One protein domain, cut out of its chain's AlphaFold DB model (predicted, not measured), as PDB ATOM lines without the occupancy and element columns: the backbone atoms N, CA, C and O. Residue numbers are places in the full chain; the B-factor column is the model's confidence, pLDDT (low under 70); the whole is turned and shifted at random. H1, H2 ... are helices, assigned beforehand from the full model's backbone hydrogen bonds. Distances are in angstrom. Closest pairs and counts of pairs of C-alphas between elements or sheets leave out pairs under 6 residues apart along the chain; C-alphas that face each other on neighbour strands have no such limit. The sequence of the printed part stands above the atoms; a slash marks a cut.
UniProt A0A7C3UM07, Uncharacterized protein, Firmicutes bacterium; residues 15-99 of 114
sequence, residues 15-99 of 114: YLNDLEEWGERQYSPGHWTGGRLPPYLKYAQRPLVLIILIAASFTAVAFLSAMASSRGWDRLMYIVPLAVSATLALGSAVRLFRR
ATOM      1  N   TYR A  15      47.341 -50.771 144.299       85.56
ATOM      2  CA  TYR A  15      47.845 -49.414 144.096       85.56
ATOM      3  C   TYR A  15      46.711 -48.413 143.855       85.56
ATOM      4  O   TYR A  15      46.767 -47.308 144.381       85.56
ATOM      5  N   LEU A  16      45.692 -48.795 143.077       88.00
ATOM      6  CA  LEU A  16      44.559 -47.915 142.783       88.00
ATOM      7  C   LEU A  16      43.699 -47.694 144.030       88.00
ATOM      8  O   LEU A  16      43.349 -46.557 144.310       88.00
ATOM      9  N   ASN A  17      43.476 -48.744 144.825       89.50
ATOM     10  CA  ASN A  17      42.761 -48.627 146.099       89.50
ATOM     11  C   ASN A  17      43.492 -47.701 147.085       89.50
ATOM     12  O   ASN A  17      42.873 -46.851 147.715       89.50
ATOM     13  N   ASP A  18      44.818 -47.833 147.196       88.31
ATOM     14  CA  ASP A  18      45.624 -46.959 148.055       88.31
ATOM     15  C   ASP A  18      45.657 -45.506 147.538       88.31
ATOM     16  O   ASP A  18      45.804 -44.571 148.326       88.31
ATOM     17  N   LEU A  19      45.564 -45.306 146.219       88.44
ATOM     18  CA  LEU A  19      45.530 -43.984 145.592       88.44
ATOM     19  C   LEU A  19      44.189 -43.281 145.826       88.44
ATOM     20  O   LEU A  19      44.173 -42.091 146.135       88.44
ATOM     21  N   GLU A  20      43.092 -44.023 145.721       89.06
ATOM     22  CA  GLU A  20      41.742 -43.554 146.024       89.06
ATOM     23  C   GLU A  20      41.599 -43.213 147.513       89.06
ATOM     24  O   GLU A  20      41.243 -42.084 147.851       89.06
ATOM     25  N   GLU A  21      42.034 -44.111 148.410       87.81
ATOM     26  CA  GLU A  21      42.079 -43.840 149.855       87.81
ATOM     27  C   GLU A  21      42.937 -42.605 150.170       87.81
ATOM     28  O   GLU A  21      42.600 -41.803 151.049       87.81
ATOM     29  N   TRP A  22      44.046 -42.419 149.444       86.75
ATOM     30  CA  TRP A  22      44.879 -41.233 149.594       86.75
ATOM     31  C   TRP A  22      44.148 -39.950 149.203       86.75
ATOM     32  O   TRP A  22      44.196 -38.991 149.974       86.75
ATOM     33  N   GLY A  23      43.433 -39.943 148.076       87.25
ATOM     34  CA  GLY A  23      42.632 -38.799 147.638       87.25
ATOM     35  C   GLY A  23      41.526 -38.433 148.631       87.25
ATOM     36  O   GLY A  23      41.354 -37.261 148.962       87.25
ATOM     37  N   GLU A  24      40.828 -39.428 149.178       90.50
ATOM     38  CA  GLU A  24      39.745 -39.205 150.143       90.50
ATOM     39  C   GLU A  24      40.242 -38.718 151.509       90.50
ATOM     40  O   GLU A  24      39.564 -37.953 152.200       90.50
ATOM     41  N   ARG A  25      41.428 -39.169 151.937       88.81
ATOM     42  CA  ARG A  25      41.918 -38.966 153.310       88.81
ATOM     43  C   ARG A  25      43.157 -38.088 153.401       88.81
ATOM     44  O   ARG A  25      43.773 -38.027 154.468       88.81
ATOM     45  N   GLN A  26      43.519 -37.368 152.340       84.00
ATOM     46  CA  GLN A  26      44.720 -36.525 152.300       84.00
ATOM     47  C   GLN A  26      44.755 -35.486 153.436       84.00
ATOM     48  O   GLN A  26      45.814 -35.222 154.003       84.00
ATOM     49  N   TYR A  27      43.592 -34.952 153.823       85.81
ATOM     50  CA  TYR A  27      43.455 -33.926 154.865       85.81
ATOM     51  C   TYR A  27      43.037 -34.471 156.234       85.81
ATOM     52  O   TYR A  27      42.713 -33.694 157.125       85.81
ATOM     53  N   SER A  28      43.036 -35.794 156.427       86.50
ATOM     54  CA  SER A  28      42.745 -36.409 157.724       86.50
ATOM     55  C   SER A  28      44.035 -36.531 158.548       86.50
ATOM     56  O   SER A  28      44.806 -37.472 158.332       86.50
ATOM     57  N   PRO A  29      44.296 -35.635 159.523       76.62
ATOM     58  CA  PRO A  29      45.598 -35.538 160.195       76.62
ATOM     59  C   PRO A  29      45.983 -36.800 160.989       76.62
ATOM     60  O   PRO A  29      47.165 -37.066 161.205       76.62
ATOM     61  N   GLY A  30      45.003 -37.618 161.389       83.25
ATOM     62  CA  GLY A  30      45.230 -38.901 162.065       83.25
ATOM     63  C   GLY A  30      45.496 -40.088 161.130       83.25
ATOM     64  O   GLY A  30      45.979 -41.124 161.578       83.25
ATOM     65  N   HIS A  31      45.179 -39.970 159.839       82.94
ATOM     66  CA  HIS A  31      45.188 -41.119 158.934       82.94
ATOM     67  C   HIS A  31      46.610 -41.552 158.547       82.94
ATOM     68  O   HIS A  31      46.921 -42.743 158.540       82.94
ATOM     69  N   TRP A  32      47.494 -40.583 158.296       77.88
ATOM     70  CA  TRP A  32      48.868 -40.821 157.825       77.88
ATOM     71  C   TRP A  32      49.910 -40.828 158.950       77.88
ATOM     72  O   TRP A  32      50.999 -41.376 158.804       77.88
ATOM     73  N   THR A  33      49.575 -40.271 160.114       76.50
ATOM     74  CA  THR A  33      50.460 -40.238 161.291       76.50
ATOM     75  C   THR A  33      50.536 -41.587 162.019       76.50
ATOM     76  O   THR A  33      51.505 -41.847 162.730       76.50
ATOM     77  N   GLY A  34      49.576 -42.490 161.790       77.75
ATOM     78  CA  GLY A  34      49.517 -43.836 162.380       77.75
ATOM     79  C   GLY A  34      50.388 -44.907 161.704       77.75
ATOM     80  O   GLY A  34      50.227 -46.090 161.999       77.75
ATOM     81  N   GLY A  35      51.287 -44.531 160.790       72.56
ATOM     82  CA  GLY A  35      52.172 -45.469 160.084       72.56
ATOM     83  C   GLY A  35      51.640 -45.981 158.743       72.56
ATOM     84  O   GLY A  35      52.261 -46.859 158.142       72.56
ATOM     85  N   ARG A  36      50.527 -45.431 158.241       77.50
ATOM     86  CA  ARG A  36      50.132 -45.604 156.837       77.50
ATOM     87  C   ARG A  36      50.955 -44.654 155.979       77.50
ATOM     88  O   ARG A  36      50.956 -43.449 156.200       77.50
ATOM     89  N   LEU A  37      51.701 -45.222 155.039       78.88
ATOM     90  CA  LEU A  37      52.522 -44.471 154.097       78.88
ATOM     91  C   LEU A  37      51.684 -44.111 152.867       78.88
ATOM     92  O   LEU A  37      50.957 -44.975 152.374       78.88
ATOM     93  N   PRO A  38      51.825 -42.889 152.334       80.81
ATOM     94  CA  PRO A  38      51.232 -42.520 151.060       80.81
ATOM     95  C   PRO A  38      51.647 -43.484 149.936       80.81
ATOM     96  O   PRO A  38      52.786 -43.969 149.952       80.81
ATOM     97  N   PRO A  39      50.789 -43.724 148.929       81.06
ATOM     98  CA  PRO A  39      51.059 -44.676 147.851       81.06
ATOM     99  C   PRO A  39      52.356 -44.345 147.108       81.06
ATOM    100  O   PRO A  39      53.172 -45.232 146.855       81.06
ATOM    101  N   TYR A  40      52.637 -43.065 146.857       76.25
ATOM    102  CA  TYR A  40      53.897 -42.669 146.230       76.25
ATOM    103  C   TYR A  40      55.119 -43.095 147.060       76.25
ATOM    104  O   TYR A  40      56.075 -43.589 146.490       76.25
ATOM    105  N   LEU A  41      55.099 -43.025 148.394       76.81
ATOM    106  CA  LEU A  41      56.211 -43.505 149.233       76.81
ATOM    107  C   LEU A  41      56.238 -45.033 149.371       76.81
ATOM    108  O   LEU A  41      57.314 -45.632 149.414       76.81
ATOM    109  N   LYS A  42      55.063 -45.666 149.432       80.88
ATOM    110  CA  LYS A  42      54.908 -47.121 149.557       80.88
ATOM    111  C   LYS A  42      55.420 -47.856 148.313       80.88
ATOM    112  O   LYS A  42      56.032 -48.912 148.443       80.88
ATOM    113  N   TYR A  43      55.219 -47.279 147.126       78.06
ATOM    114  CA  TYR A  43      55.541 -47.912 145.844       78.06
ATOM    115  C   TYR A  43      56.752 -47.297 145.107       78.06
ATOM    116  O   TYR A  43      57.334 -47.975 144.258       78.06
ATOM    117  N   ALA A  44      57.228 -46.087 145.452       69.81
ATOM    118  CA  ALA A  44      58.408 -45.472 144.806       69.81
ATOM    119  C   ALA A  44      59.759 -46.115 145.162       69.81
ATOM    120  O   ALA A  44      60.791 -45.718 144.618       69.81
ATOM    121  N   GLN A  45      59.795 -47.124 146.034       64.69
ATOM    122  CA  GLN A  45      61.053 -47.763 146.433       64.69
ATOM    123  C   GLN A  45      61.788 -48.423 145.254       64.69
ATOM    124  O   GLN A  45      63.014 -48.479 145.253       64.69
ATOM    125  N   ARG A  46      61.075 -48.891 144.222       67.31
ATOM    126  CA  ARG A  46      61.693 -49.627 143.107       67.31
ATOM    127  C   ARG A  46      62.540 -48.760 142.160       67.31
ATOM    128  O   ARG A  46      63.701 -49.113 141.961       67.31
ATOM    129  N   PRO A  47      62.039 -47.647 141.589       75.88
ATOM    130  CA  PRO A  47      62.853 -46.831 140.686       75.88
ATOM    131  C   PRO A  47      63.981 -46.099 141.419       75.88
ATOM    132  O   PRO A  47      65.074 -45.962 140.878       75.88
ATOM    133  N   LEU A  48      63.757 -45.676 142.665       79.50
ATOM    134  CA  LEU A  48      64.742 -44.904 143.421       79.50
ATOM    135  C   LEU A  48      65.971 -45.747 143.787       79.50
ATOM    136  O   LEU A  48      67.097 -45.282 143.631       79.50
ATOM    137  N   VAL A  49      65.776 -47.006 144.196       79.75
ATOM    138  CA  VAL A  49      66.891 -47.932 144.459       79.75
ATOM    139  C   VAL A  49      67.717 -48.170 143.195       79.75
ATOM    140  O   VAL A  49      68.942 -48.167 143.266       79.75
ATOM    141  N   LEU A  50      67.067 -48.314 142.035       83.62
ATOM    142  CA  LEU A  50      67.762 -48.476 140.758       83.62
ATOM    143  C   LEU A  50      68.596 -47.234 140.410       83.62
ATOM    144  O   LEU A  50      69.762 -47.365 140.050       83.62
ATOM    145  N   ILE A  51      68.029 -46.033 140.569       86.69
ATOM    146  CA  ILE A  51      68.729 -44.763 140.321       86.69
ATOM    147  C   ILE A  51      69.945 -44.630 141.242       86.69
ATOM    148  O   ILE A  51      71.032 -44.309 140.767       86.69
ATOM    149  N   ILE A  52      69.792 -44.924 142.538       88.12
ATOM    150  CA  ILE A  52      70.909 -44.909 143.492       88.12
ATOM    151  C   ILE A  52      71.983 -45.913 143.077       88.12
ATOM    152  O   ILE A  52      73.165 -45.590 143.132       88.12
ATOM    153  N   LEU A  53      71.594 -47.114 142.647       88.88
ATOM    154  CA  LEU A  53      72.537 -48.162 142.271       88.88
ATOM    155  C   LEU A  53      73.314 -47.805 140.995       88.88
ATOM    156  O   LEU A  53      74.521 -48.031 140.942       88.88
ATOM    157  N   ILE A  54      72.653 -47.188 140.010       91.75
ATOM    158  CA  ILE A  54      73.288 -46.668 138.788       91.75
ATOM    159  C   ILE A  54      74.223 -45.498 139.114       91.75
ATOM    160  O   ILE A  54      75.356 -45.454 138.642       91.75
ATOM    161  N   ALA A  55      73.779 -44.551 139.941       90.62
ATOM    162  CA  ALA A  55      74.615 -43.429 140.349       90.62
ATOM    163  C   ALA A  55      75.849 -43.916 141.129       90.62
ATOM    164  O   ALA A  55      76.973 -43.502 140.844       90.62
ATOM    165  N   ALA A  56      75.662 -44.842 142.070       90.38
ATOM    166  CA  ALA A  56      76.741 -45.423 142.859       90.38
ATOM    167  C   ALA A  56      77.743 -46.190 141.988       90.38
ATOM    168  O   ALA A  56      78.949 -46.022 142.167       90.38
ATOM    169  N   SER A  57      77.271 -46.987 141.024       90.88
ATOM    170  CA  SER A  57      78.153 -47.727 140.119       90.88
ATOM    171  C   SER A  57      78.965 -46.788 139.228       90.88
ATOM    172  O   SER A  57      80.179 -46.955 139.121       90.88
ATOM    173  N   PHE A  58      78.346 -45.742 138.672       93.50
ATOM    174  CA  PHE A  58      79.051 -44.743 137.868       93.50
ATOM    175  C   PHE A  58      80.128 -44.015 138.681       93.50
ATOM    176  O   PHE A  58      81.269 -43.873 138.237       93.50
ATOM    177  N   THR A  59      79.789 -43.619 139.909       89.62
ATOM    178  CA  THR A  59      80.725 -42.944 140.818       89.62
ATOM    179  C   THR A  59      81.900 -43.856 141.179       89.62
ATOM    180  O   THR A  59      83.046 -43.412 141.184       89.62
ATOM    181  N   ALA A  60      81.641 -45.146 141.419       89.62
ATOM    182  CA  ALA A  60      82.681 -46.130 141.710       89.62
ATOM    183  C   ALA A  60      83.640 -46.331 140.527       89.62
ATOM    184  O   ALA A  60      84.854 -46.372 140.723       89.62
ATOM    185  N   VAL A  61      83.119 -46.407 139.298       91.69
ATOM    186  CA  VAL A  61      83.942 -46.534 138.083       91.69
ATOM    187  C   VAL A  61      84.785 -45.280 137.855       91.69
ATOM    188  O   VAL A  61      85.985 -45.393 137.609       91.69
ATOM    189  N   ALA A  62      84.195 -44.088 137.986       86.44
ATOM    190  CA  ALA A  62      84.925 -42.827 137.872       86.44
ATOM    191  C   ALA A  62      86.046 -42.728 138.919       86.44
ATOM    192  O   ALA A  62      87.170 -42.346 138.594       86.44
ATOM    193  N   PHE A  63      85.764 -43.146 140.155       85.38
ATOM    194  CA  PHE A  63      86.743 -43.186 141.238       85.38
ATOM    195  C   PHE A  63      87.893 -44.161 140.947       85.38
ATOM    196  O   PHE A  63      89.059 -43.789 141.073       85.38
ATOM    197  N   LEU A  64      87.591 -45.383 140.499       86.94
ATOM    198  CA  LEU A  64      88.599 -46.381 140.114       86.94
ATOM    199  C   LEU A  64      89.464 -45.906 138.939       86.94
ATOM    200  O   LEU A  64      90.679 -46.096 138.955       86.94
ATOM    201  N   SER A  65      88.853 -45.256 137.947       85.00
ATOM    202  CA  SER A  65      89.558 -44.692 136.792       85.00
ATOM    203  C   SER A  65      90.510 -43.560 137.203       85.00
ATOM    204  O   SER A  65      91.689 -43.569 136.836       85.00
ATOM    205  N   ALA A  66      90.045 -42.635 138.051       82.00
ATOM    206  CA  ALA A  66      90.881 -41.576 138.616       82.00
ATOM    207  C   ALA A  66      92.047 -42.152 139.438       82.00
ATOM    208  O   ALA A  66      93.196 -41.724 139.298       82.00
ATOM    209  N   MET A  67      91.778 -43.191 140.234       80.56
ATOM    210  CA  MET A  67      92.797 -43.874 141.028       80.56
ATOM    211  C   MET A  67      93.857 -44.553 140.147       80.56
ATOM    212  O   MET A  67      95.049 -44.434 140.434       80.56
ATOM    213  N   ALA A  68      93.454 -45.208 139.054       82.81
ATOM    214  CA  ALA A  68      94.368 -45.866 138.120       82.81
ATOM    215  C   ALA A  68      95.260 -44.873 137.350       82.81
ATOM    216  O   ALA A  68      96.431 -45.166 137.103       82.81
ATOM    217  N   SER A  69      94.726 -43.697 137.000       82.81
ATOM    218  CA  SER A  69      95.455 -42.654 136.262       82.81
ATOM    219  C   SER A  69      96.418 -41.843 137.145       82.81
ATOM    220  O   SER A  69      97.455 -41.376 136.673       82.81
ATOM    221  N   SER A  70      96.128 -41.717 138.443       83.06
ATOM    222  CA  SER A  70      96.977 -40.972 139.381       83.06
ATOM    223  C   SER A  70      98.355 -41.631 139.596       83.06
ATOM    224  O   SER A  70      98.475 -42.860 139.699       83.06
ATOM    225  N   ARG A  71      99.425 -40.826 139.691       82.19
ATOM    226  CA  ARG A  71     100.804 -41.271 139.983       82.19
ATOM    227  C   ARG A  71     101.318 -40.619 141.268       82.19
ATOM    228  O   ARG A  71     101.109 -39.439 141.499       82.19
ATOM    229  N   GLY A  72     102.048 -41.385 142.080       77.06
ATOM    230  CA  GLY A  72     102.740 -40.859 143.260       77.06
ATOM    231  C   GLY A  72     101.802 -40.369 144.370       77.06
ATOM    232  O   GLY A  72     100.870 -41.075 144.760       77.06
ATOM    233  N   TRP A  73     102.086 -39.176 144.896       77.44
ATOM    234  CA  TRP A  73     101.445 -38.591 146.082       77.44
ATOM    235  C   TRP A  73      99.961 -38.259 145.894       77.44
ATOM    236  O   TRP A  73      99.210 -38.276 146.869       77.44
ATOM    237  N   ASP A  74      99.506 -38.090 144.651       77.25
ATOM    238  CA  ASP A  74      98.095 -37.844 144.338       77.25
ATOM    239  C   ASP A  74      97.195 -39.021 144.750       77.25
ATOM    240  O   ASP A  74      96.040 -38.827 145.121       77.25
ATOM    241  N   ARG A  75      97.729 -40.254 144.803       74.25
ATOM    242  CA  ARG A  75      96.983 -41.430 145.296       74.25
ATOM    243  C   ARG A  75      96.596 -41.306 146.763       74.25
ATOM    244  O   ARG A  75      95.522 -41.767 147.151       74.25
ATOM    245  N   LEU A  76      97.440 -40.684 147.585       77.44
ATOM    246  CA  LEU A  76      97.165 -40.521 149.014       77.44
ATOM    247  C   LEU A  76      95.968 -39.593 149.248       77.44
ATOM    248  O   LEU A  76      95.181 -39.848 150.159       77.44
ATOM    249  N   MET A  77      95.765 -38.597 148.376       79.31
ATOM    250  CA  MET A  77      94.584 -37.729 148.421       79.31
ATOM    251  C   MET A  77      93.273 -38.476 148.167       79.31
ATOM    252  O   MET A  77      92.239 -38.039 148.658       79.31
ATOM    253  N   TYR A  78      93.297 -39.615 147.471       78.38
ATOM    254  CA  TYR A  78      92.112 -40.459 147.286       78.38
ATOM    255  C   TYR A  78      91.958 -41.515 148.386       78.38
ATOM    256  O   TYR A  78      90.838 -41.843 148.778       78.38
ATOM    257  N   ILE A  79      93.068 -42.026 148.927       80.56
ATOM    258  CA  ILE A  79      93.057 -43.064 149.969       80.56
ATOM    259  C   ILE A  79      92.559 -42.510 151.310       80.56
ATOM    260  O   ILE A  79      91.774 -43.175 151.987       80.56
ATOM    261  N   VAL A  80      92.970 -41.297 151.697       83.88
ATOM    262  CA  VAL A  80      92.600 -40.713 153.001       83.88
ATOM    263  C   VAL A  80      91.083 -40.484 153.133       83.88
ATOM    264  O   VAL A  80      90.499 -40.995 154.092       83.88
ATOM    265  N   PRO A  81      90.386 -39.817 152.189       85.44
ATOM    266  CA  PRO A  81      88.934 -39.640 152.265       85.44
ATOM    267  C   PRO A  81      88.175 -40.966 152.191       85.44
ATOM    268  O   PRO A  81      87.148 -41.123 152.856       85.44
ATOM    269  N   LEU A  82      88.681 -41.933 151.418       85.38
ATOM    270  CA  LEU A  82      88.093 -43.267 151.326       85.38
ATOM    271  C   LEU A  82      88.174 -43.992 152.676       85.38
ATOM    272  O   LEU A  82      87.175 -44.543 153.134       85.38
ATOM    273  N   ALA A  83      89.328 -43.945 153.345       86.19
ATOM    274  CA  ALA A  83      89.520 -44.547 154.661       86.19
ATOM    275  C   ALA A  83      88.623 -43.894 155.731       86.19
ATOM    276  O   ALA A  83      88.000 -44.592 156.535       86.19
ATOM    277  N   VAL A  84      88.488 -42.562 155.713       91.12
ATOM    278  CA  VAL A  84      87.574 -41.831 156.610       91.12
ATOM    279  C   VAL A  84      86.111 -42.200 156.335       91.12
ATOM    280  O   VAL A  84      85.349 -42.491 157.256       91.12
ATOM    281  N   SER A  85      85.712 -42.267 155.065       88.06
ATOM    282  CA  SER A  85      84.346 -42.647 154.689       88.06
ATOM    283  C   SER A  85      84.035 -44.094 155.079       88.06
ATOM    284  O   SER A  85      82.973 -44.372 155.635       88.06
ATOM    285  N   ALA A  86      84.978 -45.014 154.861       90.19
ATOM    286  CA  ALA A  86      84.839 -46.420 155.223       90.19
ATOM    287  C   ALA A  86      84.729 -46.618 156.741       90.19
ATOM    288  O   ALA A  86      83.890 -47.393 157.196       90.19
ATOM    289  N   THR A  87      85.520 -45.893 157.539       92.25
ATOM    290  CA  THR A  87      85.454 -45.969 159.010       92.25
ATOM    291  C   THR A  87      84.131 -45.437 159.558       92.25
ATOM    292  O   THR A  87      83.524 -46.080 160.417       92.25
ATOM    293  N   LEU A  88      83.617 -44.327 159.018       93.75
ATOM    294  CA  LEU A  88      82.291 -43.808 159.374       93.75
ATOM    295  C   LEU A  88      81.160 -44.755 158.946       93.75
ATOM    296  O   LEU A  88      80.217 -44.992 159.711       93.75
ATOM    297  N   ALA A  89      81.261 -45.342 157.753       89.88
ATOM    298  CA  ALA A  89      80.293 -46.317 157.262       89.88
ATOM    299  C   ALA A  89      80.277 -47.579 158.138       89.88
ATOM    300  O   ALA A  89      79.209 -47.999 158.582       89.88
ATOM    301  N   LEU A  90      81.445 -48.133 158.487       92.31
ATOM    302  CA  LEU A  90      81.534 -49.268 159.409       92.31
ATOM    303  C   LEU A  90      80.962 -48.918 160.787       92.31
ATOM    304  O   LEU A  90      80.180 -49.688 161.345       92.31
ATOM    305  N   GLY A  91      81.313 -47.751 161.333       93.06
ATOM    306  CA  GLY A  91      80.818 -47.299 162.633       93.06
ATOM    307  C   GLY A  91      79.293 -47.164 162.665       93.06
ATOM    308  O   GLY A  91      78.645 -47.597 163.623       93.06
ATOM    309  N   SER A  92      78.702 -46.620 161.599       89.19
ATOM    310  CA  SER A  92      77.247 -46.490 161.478       89.19
ATOM    311  C   SER A  92      76.553 -47.846 161.302       89.19
ATOM    312  O   SER A  92      75.552 -48.098 161.977       89.19
ATOM    313  N   ALA A  93      77.120 -48.760 160.506       89.06
ATOM    314  CA  ALA A  93      76.613 -50.121 160.341       89.06
ATOM    315  C   ALA A  93      76.640 -50.904 161.664       89.06
ATOM    316  O   ALA A  93      75.618 -51.448 162.084       89.06
ATOM    317  N   VAL A  94      77.767 -50.895 162.386       91.44
ATOM    318  CA  VAL A  94      77.894 -51.546 163.703       91.44
ATOM    319  C   VAL A  94      76.879 -50.978 164.695       91.44
ATOM    320  O   VAL A  94      76.251 -51.727 165.446       91.44
ATOM    321  N   ARG A  95      76.667 -49.656 164.688       88.19
ATOM    322  CA  ARG A  95      75.650 -49.013 165.527       88.19
ATOM    323  C   ARG A  95      74.237 -49.476 165.172       88.19
ATOM    324  O   ARG A  95      73.419 -49.619 166.079       88.19
ATOM    325  N   LEU A  96      73.949 -49.717 163.892       85.81
ATOM    326  CA  LEU A  96      72.657 -50.225 163.434       85.81
ATOM    327  C   LEU A  96      72.422 -51.664 163.923       85.81
ATOM    328  O   LEU A  96      71.382 -51.935 164.515       85.81
ATOM    329  N   PHE A  97      73.417 -52.547 163.783       85.31
ATOM    330  CA  PHE A  97      73.334 -53.940 164.249       85.31
ATOM    331  C   PHE A  97      73.293 -54.075 165.777       85.31
ATOM    332  O   PHE A  97      72.713 -55.022 166.305       85.31
ATOM    333  N   ARG A  98      73.863 -53.115 166.515       86.25
ATOM    334  CA  ARG A  98      73.785 -53.078 167.985       86.25
ATOM    335  C   ARG A  98      72.421 -52.647 168.525       86.25
ATOM    336  O   ARG A  98      72.170 -52.838 169.717       86.25
ATOM    337  N   ARG A  99      71.520 -52.097 167.699       72.81
ATOM    338  CA  ARG A  99      70.131 -51.862 168.113       72.81
ATOM    339  C   ARG A  99      69.425 -53.212 168.189       72.81
ATOM    340  O   ARG A  99      68.879 -53.696 167.204       72.81
TER     341      ARG A  99
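AT A GLANCE: This is residues 15 to 99 of the 114 residues of an uncharacterized protein of Firmicutes bacterium (UniProt A0A7C3UM07). Two long helices, H3 and H4, form an open V: they come near each other at the turn that joins them and spread apart from there. At the other end of H3 sits a small loose head, made of H1, the short H2 and the loop of residues 26 to 38 between them, and H3 together with this head makes the long axis. Residues 80 to 99, most of them in H4, stick out as a free arm. The printed part has 85 residues, with four named helices in the order H1, H2, H3, H4 and no named strand, and its class is all helix. The whole is extended, with a radius of gyration of the C-alphas of 21.3 A and spans of 63 by 30 by 19 A.

HOW THE PARTS SIT: H1, residues 15 to 25, touches H2, residues 39 to 43; their closest C-alphas, those of Asp 18 and Pro 39, are 5.9 A apart. H2 and H3, residues 45 to 69, meet only through their link. H3 and H4, residues 74 to 97, are close but not clearly touching, with 2 pairs of C-alphas within 8 A; the closest are those of Met 67 and Arg 75, 6.5 A apart. They run opposite ways at a shallow tilt of 32 degrees, only just short of steep, and their centres are 16.9 A apart. H1 is apart from H3 and from H4, and H2 is apart from H4. In H1, H2 and H3 every O i to N i+4 pair is within hydrogen-bond range; in H4 18 of 20 are.

IN THESE COORDINATES: H1 begins at C-alpha 15, at (47.845, -49.414, 144.096), and has 11 residues over 15.1 A. H2 has five residues, from Pro 39 to Tyr 43, and measures 5.9 A. H3 begins at C-alpha 45, at (61.053, -47.763, 146.433), and is the longest helix, with 25 residues over 36.2 A. H4 has 24 residues over 35.6 A and ends at C-alpha 97, at (73.334, -53.940, 164.249).

THE WHOLE: The two C-alphas farthest apart are those of Glu 24 and Gly 72, at 63.4 A. The first and last printed C-alphas, those of Tyr 15 and Arg 99, are 32.9 A apart. The printed part has no cut. The link from H1 to H2, with 13 residues, is long; those from H2 to H3 and from H3 to H4 are tight. Residues 44 to 62, of which 45 to 62 belong to H3, stand free. The mean pLDDT of the printed part is 83.9, and residues 44 to 46 are under 70.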